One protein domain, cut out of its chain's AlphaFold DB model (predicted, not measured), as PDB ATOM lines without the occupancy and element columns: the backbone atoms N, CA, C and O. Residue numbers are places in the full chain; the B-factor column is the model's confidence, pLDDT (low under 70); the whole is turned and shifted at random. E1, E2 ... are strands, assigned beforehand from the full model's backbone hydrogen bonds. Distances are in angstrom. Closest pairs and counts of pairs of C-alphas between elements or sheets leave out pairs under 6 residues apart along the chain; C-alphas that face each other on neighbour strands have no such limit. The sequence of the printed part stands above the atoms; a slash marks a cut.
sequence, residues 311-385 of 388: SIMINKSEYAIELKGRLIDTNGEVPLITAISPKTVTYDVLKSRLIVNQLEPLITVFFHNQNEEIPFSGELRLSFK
ATOM      1  N   SER A 311      78.139  32.728 -10.886       65.50
ATOM      2  CA  SER A 311      77.804  34.145 -10.687       65.50
ATOM      3  C   SER A 311      76.964  34.411  -9.431       65.50
ATOM      4  O   SER A 311      76.020  35.203  -9.448       65.50
ATOM      5  N   ILE A 312      77.314  33.762  -8.318       67.56
ATOM      6  CA  ILE A 312      76.670  34.038  -7.032       67.56
ATOM      7  C   ILE A 312      77.169  35.387  -6.514       67.56
ATOM      8  O   ILE A 312      78.340  35.546  -6.173       67.56
ATOM      9  N   MET A 313      76.257  36.355  -6.450       64.12
ATOM     10  CA  MET A 313      76.513  37.673  -5.878       64.12
ATOM     11  C   MET A 313      76.412  37.587  -4.354       64.12
ATOM     12  O   MET A 313      75.336  37.311  -3.823       64.12
ATOM     13  N   ILE A 314      77.522  37.809  -3.649       63.56
ATOM     14  CA  ILE A 314      77.545  37.863  -2.182       63.56
ATOM     15  C   ILE A 314      77.553  39.324  -1.738       63.56
ATOM     16  O   ILE A 314      78.408  40.108  -2.149       63.56
ATOM     17  N   ASN A 315      76.628  39.678  -0.848       62.56
ATOM     18  CA  ASN A 315      76.694  40.940  -0.126       62.56
ATOM     19  C   ASN A 315      77.799  40.849   0.943       62.56
ATOM     20  O   ASN A 315      77.722  40.002   1.830       62.56
ATOM     21  N   LYS A 316      78.810  41.730   0.890       60.22
ATOM     22  CA  LYS A 316      79.963  41.739   1.818       60.22
ATOM     23  C   LYS A 316      79.564  41.831   3.305       60.22
ATOM     24  O   LYS A 316      80.382  41.506   4.161       60.22
ATOM     25  N   SER A 317      78.333  42.245   3.633       58.25
ATOM     26  CA  SER A 317      77.821  42.266   5.013       58.25
ATOM     27  C   SER A 317      77.325  40.909   5.532       58.25
ATOM     28  O   SER A 317      77.246  40.716   6.741       58.25
ATOM     29  N   GLU A 318      76.989  39.971   4.645       62.50
ATOM     30  CA  GLU A 318      76.458  38.649   4.979       62.50
ATOM     31  C   GLU A 318      77.087  37.622   4.045       62.50
ATOM     32  O   GLU A 318      76.488  37.218   3.050       62.50
ATOM     33  N   TYR A 319      78.311  37.198   4.352       73.25
ATOM     34  CA  TYR A 319      78.970  36.097   3.658       73.25
ATOM     35  C   TYR A 319      78.267  34.748   3.919       73.25
ATOM     36  O   TYR A 319      78.821  33.832   4.531       73.25
ATOM     37  N   ALA A 320      77.009  34.640   3.512       80.75
ATOM     38  CA  ALA A 320      76.145  33.502   3.721       80.75
ATOM     39  C   ALA A 320      75.484  33.100   2.400       80.75
ATOM     40  O   ALA A 320      74.942  33.945   1.690       80.75
ATOM     41  N   ILE A 321      75.515  31.807   2.072       83.19
ATOM     42  CA  ILE A 321      74.913  31.265   0.845       83.19
ATOM     43  C   ILE A 321      73.839  30.259   1.237       83.19
ATOM     44  O   ILE A 321      74.151  29.213   1.803       83.19
ATOM     45  N   GLU A 322      72.585  30.568   0.916       87.50
ATOM     46  CA  GLU A 322      71.446  29.678   1.151       87.50
ATOM     47  C   GLU A 322      71.497  28.472   0.200       87.50
ATOM     48  O   GLU A 322      71.504  28.638  -1.025       87.50
ATOM     49  N   LEU A 323      71.519  27.257   0.758       85.31
ATOM     50  CA  LEU A 323      71.430  26.016  -0.020       85.31
ATOM     51  C   LEU A 323      69.987  25.507  -0.134       85.31
ATOM     52  O   LEU A 323      69.642  24.841  -1.117       85.31
ATOM     53  N   LYS A 324      69.129  25.836   0.843       80.69
ATOM     54  CA  LYS A 324      67.737  25.382   0.875       80.69
ATOM     55  C   LYS A 324      66.970  25.855  -0.358       80.69
ATOM     56  O   LYS A 324      67.099  26.989  -0.813       80.69
ATOM     57  N   GLY A 325      66.172  24.952  -0.931       78.62
ATOM     58  CA  GLY A 325      65.383  25.200  -2.143       78.62
ATOM     59  C   GLY A 325      66.178  25.163  -3.450       78.62
ATOM     60  O   GLY A 325      65.570  25.145  -4.518       78.62
ATOM     61  N   ARG A 326      67.512  25.114  -3.384       82.19
ATOM     62  CA  ARG A 326      68.380  24.996  -4.559       82.19
ATOM     63  C   ARG A 326      68.998  23.611  -4.695       82.19
ATOM     64  O   ARG A 326      69.143  23.150  -5.819       82.19
ATOM     65  N   LEU A 327      69.323  22.966  -3.573       89.12
ATOM     66  CA  LEU A 327      69.705  21.558  -3.480       89.12
ATOM     67  C   LEU A 327      68.809  20.893  -2.431       89.12
ATOM     68  O   LEU A 327      68.932  21.217  -1.250       89.12
ATOM     69  N   ILE A 328      67.889  20.022  -2.851       90.12
ATOM     70  CA  ILE A 328      66.907  19.415  -1.942       90.12
ATOM     71  C   ILE A 328      66.741  17.908  -2.143       90.12
ATOM     72  O   ILE A 328      66.664  17.417  -3.272       90.12
ATOM     73  N   ASP A 329      66.649  17.194  -1.027       88.00
ATOM     74  CA  ASP A 329      66.359  15.769  -0.941       88.00
ATOM     75  C   ASP A 329      64.848  15.468  -1.067       88.00
ATOM     76  O   ASP A 329      64.036  16.328  -1.434       88.00
ATOM     77  N   THR A 330      64.452  14.225  -0.780       83.00
ATOM     78  CA  THR A 330      63.051  13.779  -0.849       83.00
ATOM     79  C   THR A 330      62.143  14.381   0.220       83.00
ATOM     80  O   THR A 330      60.928  14.420   0.005       83.00
ATOM     81  N   ASN A 331      62.706  14.866   1.329       84.25
ATOM     82  CA  ASN A 331      61.999  15.556   2.406       84.25
ATOM     83  C   ASN A 331      61.906  17.071   2.156       84.25
ATOM     84  O   ASN A 331      61.208  17.779   2.881       84.25
ATOM     85  N   GLY A 332      62.574  17.572   1.112       86.75
ATOM     86  CA  GLY A 332      62.659  18.998   0.810       86.75
ATOM     87  C   GLY A 332      63.732  19.729   1.622       86.75
ATOM     88  O   GLY A 332      63.739  20.962   1.633       86.75
ATOM     89  N   GLU A 333      64.626  18.992   2.280       89.81
ATOM     90  CA  GLU A 333      65.736  19.526   3.064       89.81
ATOM     91  C   GLU A 333      67.054  19.428   2.289       89.81
ATOM     92  O   GLU A 333      67.157  18.730   1.280       89.81
ATOM     93  N   VAL A 334      68.074  20.167   2.727       91.25
ATOM     94  CA  VAL A 334      69.408  20.060   2.119       91.25
ATOM     95  C   VAL A 334      69.988  18.678   2.459       91.25
ATOM     96  O   VAL A 334      69.994  18.323   3.641       91.25
ATOM     97  N   PRO A 335      70.499  17.907   1.477       92.38
ATOM     98  CA  PRO A 335      71.153  16.625   1.736       92.38
ATOM     99  C   PRO A 335      72.319  16.760   2.726       92.38
ATOM    100  O   PRO A 335      72.841  17.854   2.959       92.38
ATOM    101  N   LEU A 336      72.777  15.639   3.289       93.25
ATOM    102  CA  LEU A 336      73.913  15.648   4.207       93.25
ATOM    103  C   LEU A 336      75.149  16.208   3.500       93.25
ATOM    104  O   LEU A 336      75.661  15.607   2.559       93.25
ATOM    105  N   ILE A 337      75.655  17.331   4.003       94.50
ATOM    106  CA  ILE A 337      76.929  17.889   3.560       94.50
ATOM    107  C   ILE A 337      78.057  17.078   4.197       94.50
ATOM    108  O   ILE A 337      78.201  17.056   5.419       94.50
ATOM    109  N   THR A 338      78.846  16.397   3.371       94.19
ATOM    110  CA  THR A 338      79.892  15.463   3.817       94.19
ATOM    111  C   THR A 338      81.271  16.110   3.863       94.19
ATOM    112  O   THR A 338      82.092  15.753   4.707       94.19
ATOM    113  N   ALA A 339      81.534  17.080   2.985       96.19
ATOM    114  CA  ALA A 339      82.771  17.850   2.968       96.19
ATOM    115  C   ALA A 339      82.575  19.199   2.267       96.19
ATOM    116  O   ALA A 339      81.711  19.347   1.404       96.19
ATOM    117  N   ILE A 340      83.410  20.180   2.613       95.25
ATOM    118  CA  ILE A 340      83.469  21.485   1.946       95.25
ATOM    119  C   ILE A 340      84.931  21.833   1.672       95.25
ATOM    120  O   ILE A 340      85.801  21.620   2.520       95.25
ATOM    121  N   SER A 341      85.193  22.374   0.486       93.31
ATOM    122  CA  SER A 341      86.472  22.964   0.104       93.31
ATOM    123  C   SER A 341      86.244  24.386  -0.416       93.31
ATOM    124  O   SER A 341      85.344  24.567  -1.233       93.31
ATOM    125  N   PRO A 342      87.045  25.383  -0.009       90.62
ATOM    126  CA  PRO A 342      88.140  25.305   0.963       90.62
ATOM    127  C   PRO A 342      87.645  25.263   2.421       90.62
ATOM    128  O   PRO A 342      86.502  25.592   2.726       90.62
ATOM    129  N   LYS A 343      88.529  24.869   3.352       87.56
ATOM    130  CA  LYS A 343      88.212  24.706   4.793       87.56
ATOM    131  C   LYS A 343      87.827  26.006   5.518       87.56
ATOM    132  O   LYS A 343      87.386  25.958   6.661       87.56
ATOM    133  N   THR A 344      88.047  27.156   4.887       87.25
ATOM    134  CA  THR A 344      87.657  28.495   5.366       87.25
ATOM    135  C   THR A 344      86.140  28.706   5.343       87.25
ATOM    136  O   THR A 344      85.642  29.632   5.992       87.25
ATOM    137  N   VAL A 345      85.409  27.835   4.642       89.94
ATOM    138  CA  VAL A 345      83.952  27.832   4.529       89.94
ATOM    139  C   VAL A 345      83.365  26.778   5.460       89.94
ATOM    140  O   VAL A 345      83.801  25.627   5.469       89.94
ATOM    141  N   THR A 346      82.348  27.158   6.231       90.88
ATOM    142  CA  THR A 346      81.611  26.239   7.113       90.88
ATOM    143  C   THR A 346      80.138  26.154   6.723       90.88
ATOM    144  O   THR A 346      79.646  26.970   5.948       90.88
ATOM    145  N   TYR A 347      79.422  25.150   7.234       92.75
ATOM    146  CA  TYR A 347      77.988  24.969   6.996       92.75
ATOM    147  C   TYR A 347      77.203  25.078   8.302       92.75
ATOM    148  O   TYR A 347      77.469  24.352   9.260       92.75
ATOM    149  N   ASP A 348      76.233  25.988   8.333       91.50
ATOM    150  CA  ASP A 348      75.268  26.137   9.419       91.50
ATOM    151  C   ASP A 348      74.044  25.273   9.106       91.50
ATOM    152  O   ASP A 348      73.161  25.671   8.347       91.50
ATOM    153  N   VAL A 349      74.019  24.068   9.684       88.25
ATOM    154  CA  VAL A 349      72.983  23.051   9.443       88.25
ATOM    155  C   VAL A 349      71.587  23.562   9.807       88.25
ATOM    156  O   VAL A 349      70.636  23.293   9.080       88.25
ATOM    157  N   LEU A 350      71.457  24.328  10.898       88.06
ATOM    158  CA  LEU A 350      70.161  24.823  11.382       88.06
ATOM    159  C   LEU A 350      69.555  25.867  10.446       88.06
ATOM    160  O   LEU A 350      68.335  25.991  10.366       88.06
ATOM    161  N   LYS A 351      70.411  26.631   9.765       88.81
ATOM    162  CA  LYS A 351      70.000  27.676   8.823       88.81
ATOM    163  C   LYS A 351      70.168  27.272   7.362       88.81
ATOM    164  O   LYS A 351      69.920  28.103   6.504       88.81
ATOM    165  N   SER A 352      70.625  26.052   7.085       90.50
ATOM    166  CA  SER A 352      70.854  25.531   5.733       90.50
ATOM    167  C   SER A 352      71.708  26.438   4.833       90.50
ATOM    168  O   SER A 352      71.489  26.524   3.620       90.50
ATOM    169  N   ARG A 353      72.721  27.093   5.416       90.31
ATOM    170  CA  ARG A 353      73.558  28.080   4.719       90.31
ATOM    171  C   ARG A 353      75.050  27.827   4.891       90.31
ATOM    172  O   ARG A 353      75.509  27.468   5.976       90.31
ATOM    173  N   LEU A 354      75.818  28.064   3.833       89.44
ATOM    174  CA  LEU A 354      77.277  28.150   3.917       89.44
ATOM    175  C   LEU A 354      77.668  29.493   4.528       89.44
ATOM    176  O   LEU A 354      77.035  30.495   4.218       89.44
ATOM    177  N   ILE A 355      78.711  29.519   5.350       88.62
ATOM    178  CA  ILE A 355      79.313  30.722   5.929       88.62
ATOM    179  C   ILE A 355      80.717  30.870   5.338       88.62
ATOM    180  O   ILE A 355      81.557  29.984   5.501       88.62
ATOM    181  N   VAL A 356      80.966  31.982   4.652       85.69
ATOM    182  CA  VAL A 356      82.179  32.235   3.863       85.69
ATOM    183  C   VAL A 356      83.020  33.312   4.555       85.69
ATOM    184  O   VAL A 356      82.727  34.490   4.485       85.69
ATOM    185  N   ASN A 357      84.084  32.957   5.271       75.31
ATOM    186  CA  ASN A 357      84.801  33.971   6.070       75.31
ATOM    187  C   ASN A 357      85.743  34.870   5.245       75.31
ATOM    188  O   ASN A 357      86.154  35.933   5.709       75.31
ATOM    189  N   GLN A 358      86.091  34.445   4.034       76.56
ATOM    190  CA  GLN A 358      86.951  35.151   3.090       76.56
ATOM    191  C   GLN A 358      86.442  34.872   1.676       76.56
ATOM    192  O   GLN A 358      85.899  33.800   1.430       76.56
ATOM    193  N   LEU A 359      86.604  35.820   0.749       72.69
ATOM    194  CA  LEU A 359      86.236  35.597  -0.647       72.69
ATOM    195  C   LEU A 359      87.082  34.458  -1.235       72.69
ATOM    196  O   LEU A 359      88.302  34.577  -1.333       72.69
ATOM    197  N   GLU A 360      86.414  33.383  -1.635       77.38
ATOM    198  CA  GLU A 360      87.021  32.227  -2.289       77.38
ATOM    199  C   GLU A 360      86.584  32.211  -3.757       77.38
ATOM    200  O   GLU A 360      85.410  32.448  -4.032       77.38
ATOM    201  N   PRO A 361      87.478  31.939  -4.722       81.19
ATOM    202  CA  PRO A 361      87.117  31.947  -6.141       81.19
ATOM    203  C   PRO A 361      86.186  30.787  -6.522       81.19
ATOM    204  O   PRO A 361      85.406  30.891  -7.469       81.19
ATOM    205  N   LEU A 362      86.273  29.682  -5.779       88.25
ATOM    206  CA  LEU A 362      85.491  28.472  -5.980       88.25
ATOM    207  C   LEU A 362      85.232  27.817  -4.625       88.25
ATOM    208  O   LEU A 362      86.174  27.557  -3.876       88.25
ATOM    209  N   ILE A 363      83.969  27.507  -4.345       90.94
ATOM    210  CA  ILE A 363      83.583  26.662  -3.214       90.94
ATOM    211  C   ILE A 363      82.982  25.374  -3.765       90.94
ATOM    212  O   ILE A 363      82.053  25.417  -4.568       90.94
ATOM    213  N   THR A 364      83.490  24.235  -3.307       94.31
ATOM    214  CA  THR A 364      82.946  22.913  -3.618       94.31
ATOM    215  C   THR A 364      82.328  22.309  -2.368       94.31
ATOM    216  O   THR A 364      82.999  22.146  -1.348       94.31
ATOM    217  N   VAL A 365      81.053  21.953  -2.459       94.88
ATOM    218  CA  VAL A 365      80.283  21.296  -1.404       94.88
ATOM    219  C   VAL A 365      79.979  19.873  -1.844       94.88
ATOM    220  O   VAL A 365      79.297  19.669  -2.843       94.88
ATOM    221  N   PHE A 366      80.465  18.890  -1.097       96.69
ATOM    222  CA  PHE A 366      80.143  17.485  -1.314       96.69
ATOM    223  C   PHE A 366      78.929  17.107  -0.482       96.69
ATOM    224  O   PHE A 366      78.831  17.477   0.692       96.69
ATOM    225  N   PHE A 367      78.010  16.363  -1.087       94.88
ATOM    226  CA  PHE A 367      76.773  15.969  -0.439       94.88
ATOM    227  C   PHE A 367      76.422  14.507  -0.700       94.88
ATOM    228  O   PHE A 367      76.824  13.900  -1.696       94.88
ATOM    229  N   HIS A 368      75.639  13.951   0.214       92.94
ATOM    230  CA  HIS A 368      75.081  12.613   0.131       92.94
ATOM    231  C   HIS A 368      73.669  12.606   0.715       92.94
ATOM    232  O   HIS A 368      73.350  13.380   1.620       92.94
ATOM    233  N   ASN A 369      72.803  11.750   0.192       86.81
ATOM    234  CA  ASN A 369      71.466  11.574   0.726       86.81
ATOM    235  C   ASN A 369      71.520  10.902   2.097       86.81
ATOM    236  O   ASN A 369      72.330  10.012   2.322       86.81
ATOM    237  N   GLN A 370      70.648  11.305   3.016       73.38
ATOM    238  CA  GLN A 370      70.552  10.629   4.314       73.38
ATOM    239  C   GLN A 370      69.753   9.324   4.232       73.38
ATOM    240  O   GLN A 370      69.966   8.433   5.048       73.38
ATOM    241  N   ASN A 371      68.833   9.217   3.266       71.31
ATOM    242  CA  ASN A 371      68.069   7.999   3.019       71.31
ATOM    243  C   ASN A 371      68.810   7.104   2.008       71.31
ATOM    244  O   ASN A 371      68.974   7.490   0.850       71.31
ATOM    245  N   GLU A 372      69.209   5.905   2.442       68.12
ATOM    246  CA  GLU A 372      69.924   4.916   1.623       68.12
ATOM    247  C   GLU A 372      69.076   4.332   0.476       68.12
ATOM    248  O   GLU A 372      69.630   3.742  -0.447       68.12
ATOM    249  N   GLU A 373      67.749   4.515   0.482       81.06
ATOM    250  CA  GLU A 373      66.864   3.996  -0.574       81.06
ATOM    251  C   GLU A 373      67.053   4.690  -1.930       81.06
ATOM    252  O   GLU A 373      66.822   4.075  -2.969       81.06
ATOM    253  N   ILE A 374      67.466   5.965  -1.940       84.69
ATOM    254  CA  ILE A 374      67.752   6.706  -3.175       84.69
ATOM    255  C   ILE A 374      69.217   7.139  -3.147       84.69
ATOM    256  O   ILE A 374      69.563   8.030  -2.359       84.69
ATOM    257  N   PRO A 375      70.069   6.580  -4.023       87.25
ATOM    258  CA  PRO A 375      71.503   6.830  -4.011       87.25
ATOM    259  C   PRO A 375      71.825   8.188  -4.652       87.25
ATOM    260  O   PRO A 375      72.330   8.272  -5.765       87.25
ATOM    261  N   PHE A 376      71.487   9.281  -3.965       92.62
ATOM    262  CA  PHE A 376      71.722  10.652  -4.419       92.62
ATOM    263  C   PHE A 376      72.971  11.225  -3.753       92.62
ATOM    264  O   PHE A 376      73.064  11.326  -2.531       92.62
ATOM    265  N   SER A 377      73.967  11.586  -4.551       95.50
ATOM    266  CA  SER A 377      75.227  12.146  -4.067       95.50
ATOM    267  C   SER A 377      75.886  12.973  -5.152       95.50
ATOM    268  O   SER A 377      75.564  12.835  -6.334       95.50
ATOM    269  N   GLY A 378      76.832  13.817  -4.761       96.44
ATOM    270  CA  GLY A 378      77.567  14.601  -5.729       96.44
ATOM    271  C   GLY A 378      78.365  15.734  -5.123       96.44
ATOM    272  O   GLY A 378      78.636  15.787  -3.921       96.44
ATOM    273  N   GLU A 379      78.723  16.653  -6.002       96.56
ATOM    274  CA  GLU A 379      79.387  17.899  -5.685       96.56
ATOM    275  C   GLU A 379      78.610  19.083  -6.266       96.56
ATOM    276  O   GLU A 379      78.057  19.032  -7.365       96.56
ATOM    277  N   LEU A 380      78.586  20.167  -5.504       94.75
ATOM    278  CA  LEU A 380      78.077  21.467  -5.897       94.75
ATOM    279  C   LEU A 380      79.252  22.440  -5.949       94.75
ATOM    280  O   LEU A 380      79.890  22.700  -4.930       94.75
ATOM    281  N   ARG A 381      79.528  22.980  -7.134       93.06
ATOM    282  CA  ARG A 381      80.578  23.961  -7.406       93.06
ATOM    283  C   ARG A 381      79.963  25.352  -7.527       93.06
ATOM    284  O   ARG A 381      79.095  25.591  -8.362       93.06
ATOM    285  N   LEU A 382      80.424  26.265  -6.684       89.38
ATOM    286  CA  LEU A 382      79.936  27.634  -6.551       89.38
ATOM    287  C   LEU A 382      81.049  28.578  -7.014       89.38
ATOM    288  O   LEU A 382      82.095  28.635  -6.363       89.38
ATOM    289  N   SER A 383      80.842  29.302  -8.116       85.31
ATOM    290  CA  SER A 383      81.789  30.321  -8.587       85.31
ATOM    291  C   SER A 383      81.265  31.735  -8.329       85.31
ATOM    292  O   SER A 383      80.075  32.032  -8.491       85.31
ATOM    293  N   PHE A 384      82.169  32.622  -7.911       77.25
ATOM    294  CA  PHE A 384      81.838  33.973  -7.460       77.25
ATOM    295  C   PHE A 384      82.290  35.024  -8.465       77.25
ATOM    296  O   PHE A 384      83.326  34.887  -9.117       77.25
ATOM    297  N   LYS A 385      81.516  36.105  -8.555       66.38
ATOM    298  CA  LYS A 385      81.925  37.356  -9.196       66.38
ATOM    299  C   LYS A 385      81.775  38.470  -8.169       66.38
ATOM    300  O   LYS A 385      80.782  38.497  -7.444       66.38
TER     301      LYS A 385
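Overview. This is residues 311 to 385 of the 388 residues of an uncharacterized protein of Turicibacter sp. H121 (UniProt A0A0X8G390). Two small three-stranded sheets, E1, E4, E3 and E2, E5, E6, form two walls of a partly open, barrel-like shape; E3 and E2 come near each other along one seam, and on the other side, between E1 and E6, the ring of named strands is open. The turn between E5 and E6 makes one end of the long axis, and the stretch before E1 makes the other. The printed part has 75 residues with no named helix and six named strands, E1 to E6 in that order along the chain. Both sheets are antiparallel, with the orders E1, E4, E3 and E2, E5, E6; the class is all strand, though under half of the residues, 33 of 75, are in named elements. The whole is compact, with a radius of gyration of the C-alphas of 12.4 A and spans of 39 by 19 by 19 A.

Along the chain. Start at Ser 311 and go on to C-alpha 320 at (76.145, 33.502, 3.721), where E1 begins; this short strand holds residues 320 to 322. Residues 323 to 335 then bear no named element, and at C-alpha 336 you reach E2, residues 336 to 341, which is 15.1 A from first to last C-alpha. Next come E3, residues 345 to 348, which is 10.1 A long, and E4, residues 353 to 356, which is 9.6 A long. Find C-alpha 362 at (85.491, 28.472, -5.980); from there E5 runs through residues 362 to 368 over 19.9 A. E6, residues 376 to 384, is the longest strand by residues and measures 25.6 A; look for its end at C-alpha 384, (81.838, 33.973, -7.460).

Arrangement. Look first at the sheet in which E1 is an edge strand. E1 and E4 are antiparallel neighbours at 153 degrees, and N 321 and O 354 are within hydrogen-bond range at 2.9 A. On the other side of E4 lies E3, the second edge strand, antiparallel to it at 151 degrees, with N 355 and O 346 at 2.8 A; E3 and E4 form a hairpin. Now turn to the other sheet, where E5 is the inner strand. E2 and E5 are antiparallel at 155 degrees; N 366 and O 339 stand 2.8 A apart, and N 338 and O 366 stand 2.9 A apart. E5 and E6 form a hairpin, antiparallel at 165 degrees, with N 365 and O 380 at 2.8 A. Between the sheets, compare E2 and E3: their closest C-alphas, those of Ile 340 and Thr 346, are 7.3 A apart. The closest C-alphas of E3 and E5, those of Val 345 and Ile 363, are 7.8 A apart. E1 and E6 are apart, and so are E4 and E6.

Size, cuts and confidence. The outline is only just a rod, and the two C-alphas farthest apart, those of Ser 317 and Glu 373, are 40.2 A from each other. The first and last printed C-alphas, those of Ser 311 and Lys 385, are 5.4 A apart. The sheet of E2, E5 and E6 is twisted, its C-alphas lying up to 4.7 A off their best plane. The printed part has no cut, and its one long link is the 13 residues from E1 to E2. The mean pLDDT of the printed part is 84.4; look for values under 70 at residues 311 to 318, residue 372 and residue 385.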